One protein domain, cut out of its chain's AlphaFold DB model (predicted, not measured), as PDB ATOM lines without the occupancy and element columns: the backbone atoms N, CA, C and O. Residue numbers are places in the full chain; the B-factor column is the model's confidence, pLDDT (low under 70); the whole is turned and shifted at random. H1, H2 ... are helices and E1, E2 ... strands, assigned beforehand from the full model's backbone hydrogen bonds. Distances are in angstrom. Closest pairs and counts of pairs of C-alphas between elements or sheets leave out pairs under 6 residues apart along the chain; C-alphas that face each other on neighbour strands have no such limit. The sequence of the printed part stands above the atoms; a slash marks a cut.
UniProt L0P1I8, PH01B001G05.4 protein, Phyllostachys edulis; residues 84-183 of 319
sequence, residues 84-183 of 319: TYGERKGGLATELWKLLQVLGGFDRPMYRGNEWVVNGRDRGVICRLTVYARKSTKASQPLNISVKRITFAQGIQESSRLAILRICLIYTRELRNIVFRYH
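What this domain is: This is residues 84 to 183 of the 319 residues of the protein "PH01B001G05.4 protein" of Phyllostachys edulis (UniProt L0P1I8). A long, twisted ribbon of three antiparallel strands is covered on one face by the long helix H2, and H1 packs side by side with H2 while only grazing the sheet. The turn between E1 and E2 makes one end of the long axis, and the residues just after the short helix H3 lie at the other. The printed part has 100 residues, with three named helices and three named strands in the order H1, E1, E2, E3, H2, H3. The sheet's order is E1, E2, E3, and the class is mixed, helices and strands. The whole is compact by its radius of gyration of the C-alphas, 14.5 A, yet elongated in outline, with spans of 50 by 30 by 21 A.

Where its parts are: Start at Thr 84 and go on to C-alpha 92 at (227.995, 144.051, 279.621), where H1 begins; it runs over residues 92 to 103, 16.3 A. Next find E1, residues 110 to 118, 25.4 A long, and E2, residues 121 to 131, 30.5 A long. E3 covers residues 143 to 149, 19.4 A. H2, residues 152 to 170, starts at C-alpha 152 at (232.781, 131.469, 277.795) and measures 26.4 A. H3, residues 172 to 175, ends at C-alpha 175 at (225.999, 159.414, 271.162).

How they stand to each other: Look first at the sheet, a meander, each strand the antiparallel neighbour of the one before. In the hairpin E1 and E2, at 157 degrees, N 112 and O 128 are 2.8 A apart, within hydrogen-bond range. In the hairpin E2 and E3, at 160 degrees, N 127 and O 147 are also 2.8 A apart. H2 is on one face, making two layers, helix over sheet, at a height over the sheet of 7.1 A. It lies over E3 and, only just, over E2, on which 3 of its C-alphas fall; on the local plane it runs slantwise to the strands, at 35 degrees to E3. The closest C-alphas of E2 and H2 are those of Cys 127 and Gly 155, 5.0 A apart. H1 touches residues 156 to 164 of H2 alone, closest at the C-alphas of Ala 93 and Ser 160, 5.2 A, with a shallow tilt of 30 degrees, the same way. H3 is close to H2 but not clearly touching, with the C-alphas of Cys 168 and Leu 175 at 7.3 A, and is apart from the strands. In H1 and H2 every O i to N i+4 pair is within hydrogen-bond range; H3 is too short for such a pair.

The domain as a whole: The two C-alphas farthest apart are those of Gly 120 and Asn 177, at 51.0 A. The printed part has no cut, and its long link is E2 to E3, with 11 residues. Mean pLDDT of the printed part is 72.5; look for values under 70 at residues 84 to 91, 119 to 122, 135 to 141 and 172 to 183.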
ATOM      1  N   THR A  84     222.003 130.988 273.661       37.56
ATOM      2  CA  THR A  84     221.661 132.410 273.496       37.56
ATOM      3  C   THR A  84     221.077 132.997 274.793       37.56
ATOM      4  O   THR A  84     220.074 133.707 274.762       37.56
ATOM      5  N   TYR A  85     221.685 132.680 275.940       32.19
ATOM      6  CA  TYR A  85     221.170 132.974 277.282       32.19
ATOM      7  C   TYR A  85     222.115 133.880 278.082       32.19
ATOM      8  O   TYR A  85     222.595 133.554 279.166       32.19
ATOM      9  N   GLY A  86     222.315 135.097 277.570       32.31
ATOM     10  CA  GLY A  86     222.831 136.232 278.345       32.31
ATOM     11  C   GLY A  86     221.810 136.751 279.369       32.31
ATOM     12  O   GLY A  86     221.550 137.951 279.420       32.31
ATOM     13  N   GLU A  87     221.183 135.853 280.136       36.97
ATOM     14  CA  GLU A  87     219.959 136.127 280.895       36.97
ATOM     15  C   GLU A  87     220.026 135.631 282.351       36.97
ATOM     16  O   GLU A  87     219.242 134.811 282.821       36.97
ATOM     17  N   ARG A  88     220.955 136.211 283.121       33.22
ATOM     18  CA  ARG A  88     220.827 136.326 284.584       33.22
ATOM     19  C   ARG A  88     220.995 137.781 285.028       33.22
ATOM     20  O   ARG A  88     222.020 138.180 285.559       33.22
ATOM     21  N   LYS A  89     219.935 138.571 284.811       41.31
ATOM     22  CA  LYS A  89     219.709 139.915 285.389       41.31
ATOM     23  C   LYS A  89     220.848 140.941 285.205       41.31
ATOM     24  O   LYS A  89     221.146 141.703 286.128       41.31
ATOM     25  N   GLY A  90     221.378 141.056 283.988       56.00
ATOM     26  CA  GLY A  90     222.205 142.187 283.537       56.00
ATOM     27  C   GLY A  90     223.716 141.950 283.577       56.00
ATOM     28  O   GLY A  90     224.221 141.175 284.382       56.00
ATOM     29  N   GLY A  91     224.423 142.648 282.691       67.62
ATOM     30  CA  GLY A  91     225.860 142.540 282.439       67.62
ATOM     31  C   GLY A  91     226.216 143.284 281.148       67.62
ATOM     32  O   GLY A  91     225.336 143.851 280.495       67.62
ATOM     33  N   LEU A  92     227.487 143.263 280.749       71.38
ATOM     34  CA  LEU A  92     227.995 144.051 279.621       71.38
ATOM     35  C   LEU A  92     227.318 143.680 278.294       71.38
ATOM     36  O   LEU A  92     226.986 144.566 277.513       71.38
ATOM     37  N   ALA A  93     226.994 142.402 278.082       77.94
ATOM     38  CA  ALA A  93     226.242 141.947 276.908       77.94
ATOM     39  C   ALA A  93     224.825 142.553 276.810       77.94
ATOM     40  O   ALA A  93     224.311 142.764 275.709       77.94
ATOM     41  N   THR A  94     224.188 142.853 277.950       75.00
ATOM     42  CA  THR A  94     222.874 143.510 277.997       75.00
ATOM     43  C   THR A  94     222.998 145.003 277.699       75.00
ATOM     44  O   THR A  94     222.203 145.537 276.928       75.00
ATOM     45  N   GLU A  95     224.005 145.677 278.262       74.31
ATOM     46  CA  GLU A  95     224.240 147.105 278.007       74.31
ATOM     47  C   GLU A  95     224.719 147.364 276.568       74.31
ATOM     48  O   GLU A  95     224.282 148.333 275.953       74.31
ATOM     49  N   LEU A  96     225.513 146.453 275.987       82.69
ATOM     50  CA  LEU A  96     225.852 146.457 274.562       82.69
ATOM     51  C   LEU A  96     224.594 146.371 273.691       82.69
ATOM     52  O   LEU A  96     224.458 147.127 272.732       82.69
ATOM     53  N   TRP A  97     223.656 145.472 274.010       85.50
ATOM     54  CA  TRP A  97     222.430 145.363 273.221       85.50
ATOM     55  C   TRP A  97     221.578 146.636 273.309       85.50
ATOM     56  O   TRP A  97     221.124 147.119 272.275       85.50
ATOM     57  N   LYS A  98     221.447 147.248 274.496       79.44
ATOM     58  CA  LYS A  98     220.788 148.559 274.633       79.44
ATOM     59  C   LYS A  98     221.481 149.641 273.799       79.44
ATOM     60  O   LYS A  98     220.796 150.367 273.090       79.44
ATOM     61  N   LEU A  99     222.814 149.736 273.849       80.19
ATOM     62  CA  LEU A  99     223.602 150.693 273.058       80.19
ATOM     63  C   LEU A  99     223.311 150.555 271.555       80.19
ATOM     64  O   LEU A  99     223.052 151.545 270.875       80.19
ATOM     65  N   LEU A 100     223.286 149.318 271.052       84.62
ATOM     66  CA  LEU A 100     222.994 149.001 269.652       84.62
ATOM     67  C   LEU A 100     221.539 149.311 269.261       84.62
ATOM     68  O   LEU A 100     221.297 149.845 268.179       84.62
ATOM     69  N   GLN A 101     220.572 149.036 270.142       82.75
ATOM     70  CA  GLN A 101     219.171 149.429 269.940       82.75
ATOM     71  C   GLN A 101     218.995 150.954 269.908       82.75
ATOM     72  O   GLN A 101     218.198 151.457 269.120       82.75
ATOM     73  N   VAL A 102     219.735 151.677 270.753       76.94
ATOM     74  CA  VAL A 102     219.635 153.133 270.932       76.94
ATOM     75  C   VAL A 102     220.343 153.916 269.820       76.94
ATOM     76  O   VAL A 102     219.845 154.961 269.412       76.94
ATOM     77  N   LEU A 103     221.449 153.399 269.274       77.81
ATOM     78  CA  LEU A 103     222.027 153.902 268.020       77.81
ATOM     79  C   LEU A 103     221.141 153.592 266.805       77.81
ATOM     80  O   LEU A 103     221.104 154.367 265.849       77.81
ATOM     81  N   GLY A 104     220.423 152.466 266.849       78.25
ATOM     82  CA  GLY A 104     219.590 151.986 265.755       78.25
ATOM     83  C   GLY A 104     220.404 151.434 264.581       78.25
ATOM     84  O   GLY A 104     221.611 151.621 264.467       78.25
ATOM     85  N   GLY A 105     219.734 150.706 263.685       80.69
ATOM     86  CA  GLY A 105     220.384 150.163 262.490       80.69
ATOM     87  C   GLY A 105     221.359 149.004 262.738       80.69
ATOM     88  O   GLY A 105     222.086 148.650 261.821       80.69
ATOM     89  N   PHE A 106     221.355 148.376 263.915       84.88
ATOM     90  CA  PHE A 106     222.145 147.175 264.213       84.88
ATOM     91  C   PHE A 106     221.263 145.946 264.449       84.88
ATOM     92  O   PHE A 106     220.108 146.061 264.866       84.88
ATOM     93  N   ASP A 107     221.830 144.766 264.211       84.50
ATOM     94  CA  ASP A 107     221.244 143.481 264.591       84.50
ATOM     95  C   ASP A 107     221.785 142.985 265.943       84.50
ATOM     96  O   ASP A 107     222.730 143.541 266.510       84.50
ATOM     97  N   ARG A 108     221.144 141.952 266.506       84.94
ATOM     98  CA  ARG A 108     221.462 141.448 267.853       84.94
ATOM     99  C   ARG A 108     222.906 140.912 267.905       84.94
ATOM    100  O   ARG A 108     223.261 140.117 267.035       84.94
ATOM    101  N   PRO A 109     223.722 141.283 268.916       87.31
ATOM    102  CA  PRO A 109     225.089 140.784 269.052       87.31
ATOM    103  C   PRO A 109     225.096 139.254 269.154       87.31
ATOM    104  O   PRO A 109     224.391 138.683 269.991       87.31
ATOM    105  N   MET A 110     225.889 138.601 268.303       87.69
ATOM    106  CA  MET A 110     226.046 137.148 268.286       87.69
ATOM    107  C   MET A 110     227.389 136.754 268.892       87.69
ATOM    108  O   MET A 110     228.432 137.226 268.450       87.69
ATOM    109  N   TYR A 111     227.350 135.850 269.867       86.56
ATOM    110  CA  TYR A 111     228.526 135.292 270.531       86.56
ATOM    111  C   TYR A 111     228.695 133.836 270.100       86.56
ATOM    112  O   TYR A 111     227.718 133.086 270.058       86.56
ATOM    113  N   ARG A 112     229.925 133.428 269.796       86.00
ATOM    114  CA  ARG A 112     230.313 132.041 269.517       86.00
ATOM    115  C   ARG A 112     231.510 131.685 270.388       86.00
ATOM    116  O   ARG A 112     232.485 132.431 270.407       86.00
ATOM    117  N   GLY A 113     231.412 130.582 271.117       84.94
ATOM    118  CA  GLY A 113     232.527 130.005 271.858       84.94
ATOM    119  C   GLY A 113     233.137 128.870 271.050       84.94
ATOM    120  O   GLY A 113     232.409 127.972 270.634       84.94
ATOM    121  N   ASN A 114     234.449 128.917 270.848       82.94
ATOM    122  CA  ASN A 114     235.245 127.787 270.386       82.94
ATOM    123  C   ASN A 114     236.165 127.366 271.538       82.94
ATOM    124  O   ASN A 114     236.764 128.236 272.175       82.94
ATOM    125  N   GLU A 115     236.304 126.068 271.789       83.19
ATOM    126  CA  GLU A 115     237.317 125.541 272.713       83.19
ATOM    127  C   GLU A 115     238.720 125.969 272.251       83.19
ATOM    128  O   GLU A 115     239.019 126.010 271.053       83.19
ATOM    129  N   TRP A 116     239.567 126.363 273.202       78.56
ATOM    130  CA  TRP A 116     240.962 126.712 272.964       78.56
ATOM    131  C   TRP A 116     241.856 125.666 273.622       78.56
ATOM    132  O   TRP A 116     242.165 125.743 274.811       78.56
ATOM    133  N   VAL A 117     242.260 124.691 272.815       76.62
ATOM    134  CA  VAL A 117     243.203 123.636 273.188       76.62
ATOM    135  C   VAL A 117     244.626 124.114 272.895       76.62
ATOM    136  O   VAL A 117     244.867 124.759 271.873       76.62
ATOM    137  N   VAL A 118     245.574 123.785 273.772       71.94
ATOM    138  CA  VAL A 118     247.019 123.903 273.518       71.94
ATOM    139  C   VAL A 118     247.675 122.605 273.973       71.94
ATOM    140  O   VAL A 118     247.497 122.203 275.123       71.94
ATOM    141  N   ASN A 119     248.413 121.955 273.071       67.50
ATOM    142  CA  ASN A 119     249.121 120.689 273.301       67.50
ATOM    143  C   ASN A 119     248.194 119.614 273.909       67.50
ATOM    144  O   ASN A 119     248.461 119.064 274.973       67.50
ATOM    145  N   GLY A 120     247.036 119.397 273.274       65.25
ATOM    146  CA  GLY A 120     246.023 118.420 273.702       65.25
ATOM    147  C   GLY A 120     245.213 118.787 274.955       65.25
ATOM    148  O   GLY A 120     244.217 118.124 275.227       65.25
ATOM    149  N   ARG A 121     245.584 119.843 275.693       63.78
ATOM    150  CA  ARG A 121     244.935 120.247 276.950       63.78
ATOM    151  C   ARG A 121     244.066 121.497 276.764       63.78
ATOM    152  O   ARG A 121     244.498 122.476 276.150       63.78
ATOM    153  N   ASP A 122     242.858 121.488 277.325       68.44
ATOM    154  CA  ASP A 122     241.957 122.647 277.326       68.44
ATOM    155  C   ASP A 122     242.565 123.811 278.125       68.44
ATOM    156  O   ASP A 122     242.849 123.691 279.317       68.44
ATOM    157  N   ARG A 123     242.744 124.969 277.479       75.56
ATOM    158  CA  ARG A 123     243.198 126.221 278.115       75.56
ATOM    159  C   ARG A 123     242.077 127.251 278.289       75.56
ATOM    160  O   ARG A 123     242.298 128.308 278.877       75.56
ATOM    161  N   GLY A 124     240.876 126.967 277.783       80.06
ATOM    162  CA  GLY A 124     239.685 127.801 277.946       80.06
ATOM    163  C   GLY A 124     238.874 127.939 276.660       80.06
ATOM    164  O   GLY A 124     238.777 127.011 275.862       80.06
ATOM    165  N   VAL A 125     238.285 129.117 276.450       75.69
ATOM    166  CA  VAL A 125     237.374 129.408 275.336       75.69
ATOM    167  C   VAL A 125     237.801 130.674 274.589       75.69
ATOM    168  O   VAL A 125     237.975 131.747 275.175       75.69
ATOM    169  N   ILE A 126     237.887 130.572 273.262       84.88
ATOM    170  CA  ILE A 126     237.890 131.715 272.346       84.88
ATOM    171  C   ILE A 126     236.440 132.166 272.154       84.88
ATOM    172  O   ILE A 126     235.650 131.512 271.472       84.88
ATOM    173  N   CYS A 127     236.076 133.298 272.756       85.19
ATOM    174  CA  CYS A 127     234.784 133.941 272.547       85.19
ATOM    175  C   CYS A 127     234.884 134.956 271.404       85.19
ATOM    176  O   CYS A 127     235.538 135.993 271.534       85.19
ATOM    177  N   ARG A 128     234.191 134.674 270.299       88.00
ATOM    178  CA  ARG A 128     234.013 135.580 269.158       88.00
ATOM    179  C   ARG A 128     232.658 136.273 269.254       88.00
ATOM    180  O   ARG A 128     231.624 135.610 269.251       88.00
ATOM    181  N   LEU A 129     232.672 137.598 269.318       89.88
ATOM    182  CA  LEU A 129     231.505 138.465 269.196       89.88
ATOM    183  C   LEU A 129     231.475 139.066 267.789       89.88
ATOM    184  O   LEU A 129     232.437 139.710 267.371       89.88
ATOM    185  N   THR A 130     230.344 138.918 267.107       88.94
ATOM    186  CA  THR A 130     230.035 139.628 265.864       88.94
ATOM    187  C   THR A 130     228.788 140.488 266.048       88.94
ATOM    188  O   THR A 130     227.735 140.000 266.469       88.94
ATOM    189  N   VAL A 131     228.886 141.764 265.678       87.06
ATOM    190  CA  VAL A 131     227.750 142.684 265.561       87.06
ATOM    191  C   VAL A 131     227.598 143.096 264.102       87.06
ATOM    192  O   VAL A 131     228.479 143.742 263.534       87.06
ATOM    193  N   TYR A 132     226.464 142.738 263.501       82.94
ATOM    194  CA  TYR A 132     226.116 143.177 262.153       82.94
ATOM    195  C   TYR A 132     225.422 144.535 262.196       82.94
ATOM    196  O   TYR A 132     224.520 144.776 263.003       82.94
ATOM    197  N   ALA A 133     225.856 145.414 261.302       80.44
ATOM    198  CA  ALA A 133     225.230 146.695 261.046       80.44
ATOM    199  C   ALA A 133     224.383 146.577 259.766       80.44
ATOM    200  O   ALA A 133     224.776 145.918 258.799       80.44
ATOM    201  N   ARG A 134     223.181 147.154 259.770       72.31
ATOM    202  CA  ARG A 134     222.236 147.084 258.649       72.31
ATOM    203  C   ARG A 134     222.680 148.045 257.550       72.31
ATOM    204  O   ARG A 134     223.277 149.075 257.828       72.31
ATOM    205  N   LYS A 135     222.321 147.753 256.296       59.28
ATOM    206  CA  LYS A 135     222.840 148.398 255.063       59.28
ATOM    207  C   LYS A 135     222.697 149.938 254.942       59.28
ATOM    208  O   LYS A 135     223.067 150.486 253.912       59.28
ATOM    209  N   SER A 136     222.157 150.630 255.945       57.50
ATOM    210  CA  SER A 136     222.030 152.092 256.028       57.50
ATOM    211  C   SER A 136     222.987 152.762 257.033       57.50
ATOM    212  O   SER A 136     222.967 153.985 257.148       57.50
ATOM    213  N   THR A 137     223.788 152.013 257.800       60.00
ATOM    214  CA  THR A 137     224.741 152.572 258.780       60.00
ATOM    215  C   THR A 137     226.112 152.860 258.167       60.00
ATOM    216  O   THR A 137     226.569 152.140 257.285       60.00
ATOM    217  N   LYS A 138     226.816 153.877 258.690       55.81
ATOM    218  CA  LYS A 138     228.160 154.281 258.225       55.81
ATOM    219  C   LYS A 138     229.193 153.149 258.277       55.81
ATOM    220  O   LYS A 138     230.047 153.062 257.400       55.81
ATOM    221  N   ALA A 139     229.117 152.280 259.287       54.22
ATOM    222  CA  ALA A 139     229.869 151.032 259.297       54.22
ATOM    223  C   ALA A 139     229.183 150.019 258.366       54.22
ATOM    224  O   ALA A 139     228.146 149.464 258.715       54.22
ATOM    225  N   SER A 140     229.768 149.791 257.187       55.12
ATOM    226  CA  SER A 140     229.352 148.722 256.258       55.12
ATOM    227  C   SER A 140     229.939 147.352 256.646       55.12
ATOM    228  O   SER A 140     229.418 146.304 256.272       55.12
ATOM    229  N   GLN A 141     231.025 147.349 257.427       69.75
ATOM    230  CA  GLN A 141     231.678 146.138 257.928       69.75
ATOM    231  C   GLN A 141     231.114 145.728 259.302       69.75
ATOM    232  O   GLN A 141     230.868 146.601 260.141       69.75
ATOM    233  N   PRO A 142     230.933 144.420 259.570       78.06
ATOM    234  CA  PRO A 142     230.524 143.934 260.882       78.06
ATOM    235  C   PRO A 142     231.641 144.127 261.915       78.06
ATOM    236  O   PRO A 142     232.811 143.843 261.652       78.06
ATOM    237  N   LEU A 143     231.274 144.560 263.122       85.00
ATOM    238  CA  LEU A 143     232.207 144.639 264.243       85.00
ATOM    239  C   LEU A 143     232.473 143.224 264.765       85.00
ATOM    240  O   LEU A 143     231.609 142.622 265.402       85.00
ATOM    241  N   ASN A 144     233.675 142.718 264.498       87.94
ATOM    242  CA  ASN A 144     234.180 141.452 265.021       87.94
ATOM    243  C   ASN A 144     235.193 141.703 266.144       87.94
ATOM    244  O   ASN A 144     236.097 142.527 265.996       87.94
ATOM    245  N   ILE A 145     235.045 140.977 267.252       87.31
ATOM    246  CA  ILE A 145     235.951 140.966 268.408       87.31
ATOM    247  C   ILE A 145     236.160 139.507 268.823       87.31
ATOM    248  O   ILE A 145     235.201 138.744 268.897       87.31
ATOM    249  N   SER A 146     237.399 139.115 269.113       89.69
ATOM    250  CA  SER A 146     237.758 137.764 269.558       89.69
ATOM    251  C   SER A 146     238.602 137.860 270.824       89.69
ATOM    252  O   SER A 146     239.583 138.595 270.835       89.69
ATOM    253  N   VAL A 147     238.231 137.138 271.884       82.25
ATOM    254  CA  VAL A 147     238.949 137.144 273.173       82.25
ATOM    255  C   VAL A 147     239.167 135.724 273.692       82.25
ATOM    256  O   VAL A 147     238.263 134.894 273.613       82.25
ATOM    257  N   LYS A 148     240.352 135.446 274.247       82.56
ATOM    258  CA  LYS A 148     240.659 134.209 274.987       82.56
ATOM    259  C   LYS A 148     240.354 134.424 276.475       82.56
ATOM    260  O   LYS A 148     240.858 135.385 277.061       82.56
ATOM    261  N   ARG A 149     239.533 133.567 277.089       80.75
ATOM    262  CA  ARG A 149     239.255 133.554 278.541       80.75
ATOM    263  C   ARG A 149     239.019 132.121 279.021       80.75
ATOM    264  O   ARG A 149     238.609 131.281 278.229       80.75
ATOM    265  N   ILE A 150     239.226 131.863 280.314       70.25
ATOM    266  CA  ILE A 150     239.046 130.531 280.923       70.25
ATOM    267  C   ILE A 150     237.613 130.021 280.690       70.25
ATOM    268  O   ILE A 150     237.417 128.884 280.275       70.25
ATOM    269  N   THR A 151     236.604 130.881 280.870       71.69
ATOM    270  CA  THR A 151     235.192 130.540 280.626       71.69
ATOM    271  C   THR A 151     234.561 131.362 279.500       71.69
ATOM    272  O   THR A 151     234.838 132.554 279.325       71.69
ATOM    273  N   PHE A 152     233.597 130.761 278.792       76.25
ATOM    274  CA  PHE A 152     232.781 131.469 277.795       76.25
ATOM    275  C   PHE A 152     232.013 132.658 278.402       76.25
ATOM    276  O   PHE A 152     231.852 133.685 277.749       76.25
ATOM    277  N   ALA A 153     231.598 132.567 279.672       72.44
ATOM    278  CA  ALA A 153     230.907 133.650 280.371       72.44
ATOM    279  C   ALA A 153     231.796 134.896 280.555       72.44
ATOM    280  O   ALA A 153     231.349 136.005 280.257       72.44
ATOM    281  N   GLN A 154     233.058 134.723 280.971       70.56
ATOM    282  CA  GLN A 154     234.052 135.807 280.999       70.56
ATOM    283  C   GLN A 154     234.303 136.355 279.587       70.56
ATOM    284  O   GLN A 154     234.328 137.569 279.395       70.56
ATOM    285  N   GLY A 155     234.417 135.475 278.586       74.12
ATOM    286  CA  GLY A 155     234.575 135.861 277.182       74.12
ATOM    287  C   GLY A 155     233.428 136.732 276.653       74.12
ATOM    288  O   GLY A 155     233.677 137.733 275.980       74.12
ATOM    289  N   ILE A 156     232.176 136.420 277.011       78.19
ATOM    290  CA  ILE A 156     230.997 137.238 276.680       78.19
ATOM    291  C   ILE A 156     231.096 138.622 277.328       78.19
ATOM    292  O   ILE A 156     230.868 139.621 276.643       78.19
ATOM    293  N   GLN A 157     231.438 138.717 278.620       79.62
ATOM    294  CA  GLN A 157     231.562 140.020 279.285       79.62
ATOM    295  C   GLN A 157     232.682 140.859 278.658       79.62
ATOM    296  O   GLN A 157     232.450 142.013 278.303       79.62
ATOM    297  N   GLU A 158     233.864 140.279 278.450       76.25
ATOM    298  CA  GLU A 158     235.027 141.016 277.952       76.25
ATOM    299  C   GLU A 158     234.872 141.447 276.488       76.25
ATOM    300  O   GLU A 158     235.098 142.611 276.155       76.25
ATOM    301  N   SER A 159     234.390 140.560 275.611       84.00
ATOM    302  CA  SER A 159     234.083 140.945 274.227       84.00
ATOM    303  C   SER A 159     233.016 142.045 274.166       84.00
ATOM    304  O   SER A 159     233.137 142.970 273.361       84.00
ATOM    305  N   SER A 160     232.034 142.026 275.078       81.19
ATOM    306  CA  SER A 160     231.056 143.115 275.220       81.19
ATOM    307  C   SER A 160     231.682 144.424 275.712       81.19
ATOM    308  O   SER A 160     231.297 145.486 275.225       81.19
ATOM    309  N   ARG A 161     232.652 144.373 276.641       79.56
ATOM    310  CA  ARG A 161     233.397 145.548 277.131       79.56
ATOM    311  C   ARG A 161     234.087 146.263 275.973       79.56
ATOM    312  O   ARG A 161     233.874 147.455 275.758       79.56
ATOM    313  N   LEU A 162     234.852 145.504 275.191       78.69
ATOM    314  CA  LEU A 162     235.587 145.996 274.028       78.69
ATOM    315  C   LEU A 162     234.639 146.503 272.927       78.69
ATOM    316  O   LEU A 162     234.921 147.521 272.296       78.69
ATOM    317  N   ALA A 163     233.486 145.852 272.734       84.94
ATOM    318  CA  ALA A 163     232.474 146.301 271.781       84.94
ATOM    319  C   ALA A 163     231.862 147.646 272.182       84.94
ATOM    320  O   ALA A 163     231.817 148.549 271.350       84.94
ATOM    321  N   ILE A 164     231.449 147.809 273.445       79.88
ATOM    322  CA  ILE A 164     230.925 149.080 273.967       79.88
ATOM    323  C   ILE A 164     231.954 150.195 273.755       79.88
ATOM    324  O   ILE A 164     231.613 151.224 273.181       79.88
ATOM    325  N   LEU A 165     233.218 149.977 274.134       75.19
ATOM    326  CA  LEU A 165     234.286 150.968 273.958       75.19
ATOM    327  C   LEU A 165     234.489 151.347 272.479       75.19
ATOM    328  O   LEU A 165     234.485 152.533 272.143       75.19
ATOM    329  N   ARG A 166     234.597 150.364 271.574       79.31
ATOM    330  CA  ARG A 166     234.817 150.613 270.138       79.31
ATOM    331  C   ARG A 166     233.611 151.276 269.460       79.31
ATOM    332  O   ARG A 166     233.799 152.149 268.618       79.31
ATOM    333  N   ILE A 167     232.385 150.929 269.855       79.69
ATOM    334  CA  ILE A 167     231.157 151.590 269.384       79.69
ATOM    335  C   ILE A 167     231.092 153.032 269.896       79.69
ATOM    336  O   ILE A 167     230.815 153.933 269.108       79.69
ATOM    337  N   CYS A 168     231.393 153.267 271.177       73.19
ATOM    338  CA  CYS A 168     231.428 154.608 271.757       73.19
ATOM    339  C   CYS A 168     232.424 155.525 271.036       73.19
ATOM    340  O   CYS A 168     232.087 156.674 270.768       73.19
ATOM    341  N   LEU A 169     233.600 155.010 270.654       70.50
ATOM    342  CA  LEU A 169     234.567 155.742 269.833       70.50
ATOM    343  C   LEU A 169     234.000 156.061 268.437       70.50
ATOM    344  O   LEU A 169     233.877 157.237 268.089       70.50
ATOM    345  N   ILE A 170     233.587 155.045 267.665       76.75
ATOM    346  CA  ILE A 170     233.117 155.215 266.274       76.75
ATOM    347  C   ILE A 170     231.906 156.160 266.188       76.75
ATOM    348  O   ILE A 170     231.845 157.008 265.300       76.75
ATOM    349  N   TYR A 171     230.965 156.048 267.129       73.62
ATOM    350  CA  TYR A 171     229.710 156.806 267.157       73.62
ATOM    351  C   TYR A 171     229.723 157.957 268.180       73.62
ATOM    352  O   TYR A 171     228.673 158.391 268.657       73.62
ATOM    353  N   THR A 172     230.910 158.493 268.508       68.81
ATOM    354  CA  THR A 172     231.083 159.597 269.477       68.81
ATOM    355  C   THR A 172     230.179 160.800 269.178       68.81
ATOM    356  O   THR A 172     229.727 161.477 270.100       68.81
ATOM    357  N   ARG A 173     229.935 161.125 267.900       67.12
ATOM    358  CA  ARG A 173     229.161 162.320 267.512       67.12
ATOM    359  C   ARG A 173     227.659 162.095 267.653       67.12
ATOM    360  O   ARG A 173     226.951 162.996 268.085       67.12
ATOM    361  N   GLU A 174     227.203 160.900 267.314       69.12
ATOM    362  CA  GLU A 174     225.827 160.444 267.444       69.12
ATOM    363  C   GLU A 174     225.441 160.327 268.927       69.12
ATOM    364  O   GLU A 174     224.452 160.917 269.353       69.12
ATOM    365  N   LEU A 175     226.269 159.658 269.740       67.38
ATOM    366  CA  LEU A 175     225.999 159.414 271.162       67.38
ATOM    367  C   LEU A 175     225.952 160.687 272.018       67.38
ATOM    368  O   LEU A 175     225.209 160.717 272.994       67.38
ATOM    369  N   ARG A 176     226.664 161.760 271.639       62.84
ATOM    370  CA  ARG A 176     226.586 163.073 272.323       62.84
ATOM    371  C   ARG A 176     225.169 163.645 272.397       62.84
ATOM    372  O   ARG A 176     224.889 164.422 273.302       62.84
ATOM    373  N   ASN A 177     224.297 163.274 271.460       57.09
ATOM    374  CA  ASN A 177     222.933 163.793 271.354       57.09
ATOM    375  C   ASN A 177     221.874 162.806 271.883       57.09
ATOM    376  O   ASN A 177     220.681 163.045 271.705       57.09
ATOM    377  N   ILE A 178     222.284 161.681 272.483       59.66
ATOM    378  CA  ILE A 178     221.391 160.578 272.853       59.66
ATOM    379  C   ILE A 178     221.538 160.268 274.347       59.66
ATOM    380  O   ILE A 178     222.641 160.207 274.880       59.66
ATOM    381  N   VAL A 179     220.421 160.008 275.034       55.50
ATOM    382  CA  VAL A 179     220.365 159.773 276.494       55.50
ATOM    383  C   VAL A 179     220.847 158.358 276.887       55.50
ATOM    384  O   VAL A 179     220.279 157.700 277.758       55.50
ATOM    385  N   PHE A 180     221.907 157.851 276.247       48.88
ATOM    386  CA  PHE A 180     222.525 156.576 276.607       48.88
ATOM    387  C   PHE A 180     223.536 156.760 277.747       48.88
ATOM    388  O   PHE A 180     224.731 156.955 277.528       48.88
ATOM    389  N   ARG A 181     223.060 156.675 278.993       51.16
ATOM    390  CA  ARG A 181     223.932 156.636 280.176       51.16
ATOM    391  C   ARG A 181     224.336 155.193 280.477       51.16
ATOM    392  O   ARG A 181     223.612 154.481 281.173       51.16
ATOM    393  N   TYR A 182     225.492 154.764 279.972       43.59
ATOM    394  CA  TYR A 182     226.105 153.505 280.403       43.59
ATOM    395  C   TYR A 182     226.445 153.575 281.899       43.59
ATOM    396  O   TYR A 182     227.274 154.381 282.316       43.59
ATOM    397  N   HIS A 183     225.801 152.724 282.695       46.09
ATOM    398  CA  HIS A 183     226.101 152.561 284.115       46.09
ATOM    399  C   HIS A 183     226.913 151.271 284.290       46.09
ATOM    400  O   HIS A 183     226.323 150.185 284.217       46.09
TER     401      HIS A 183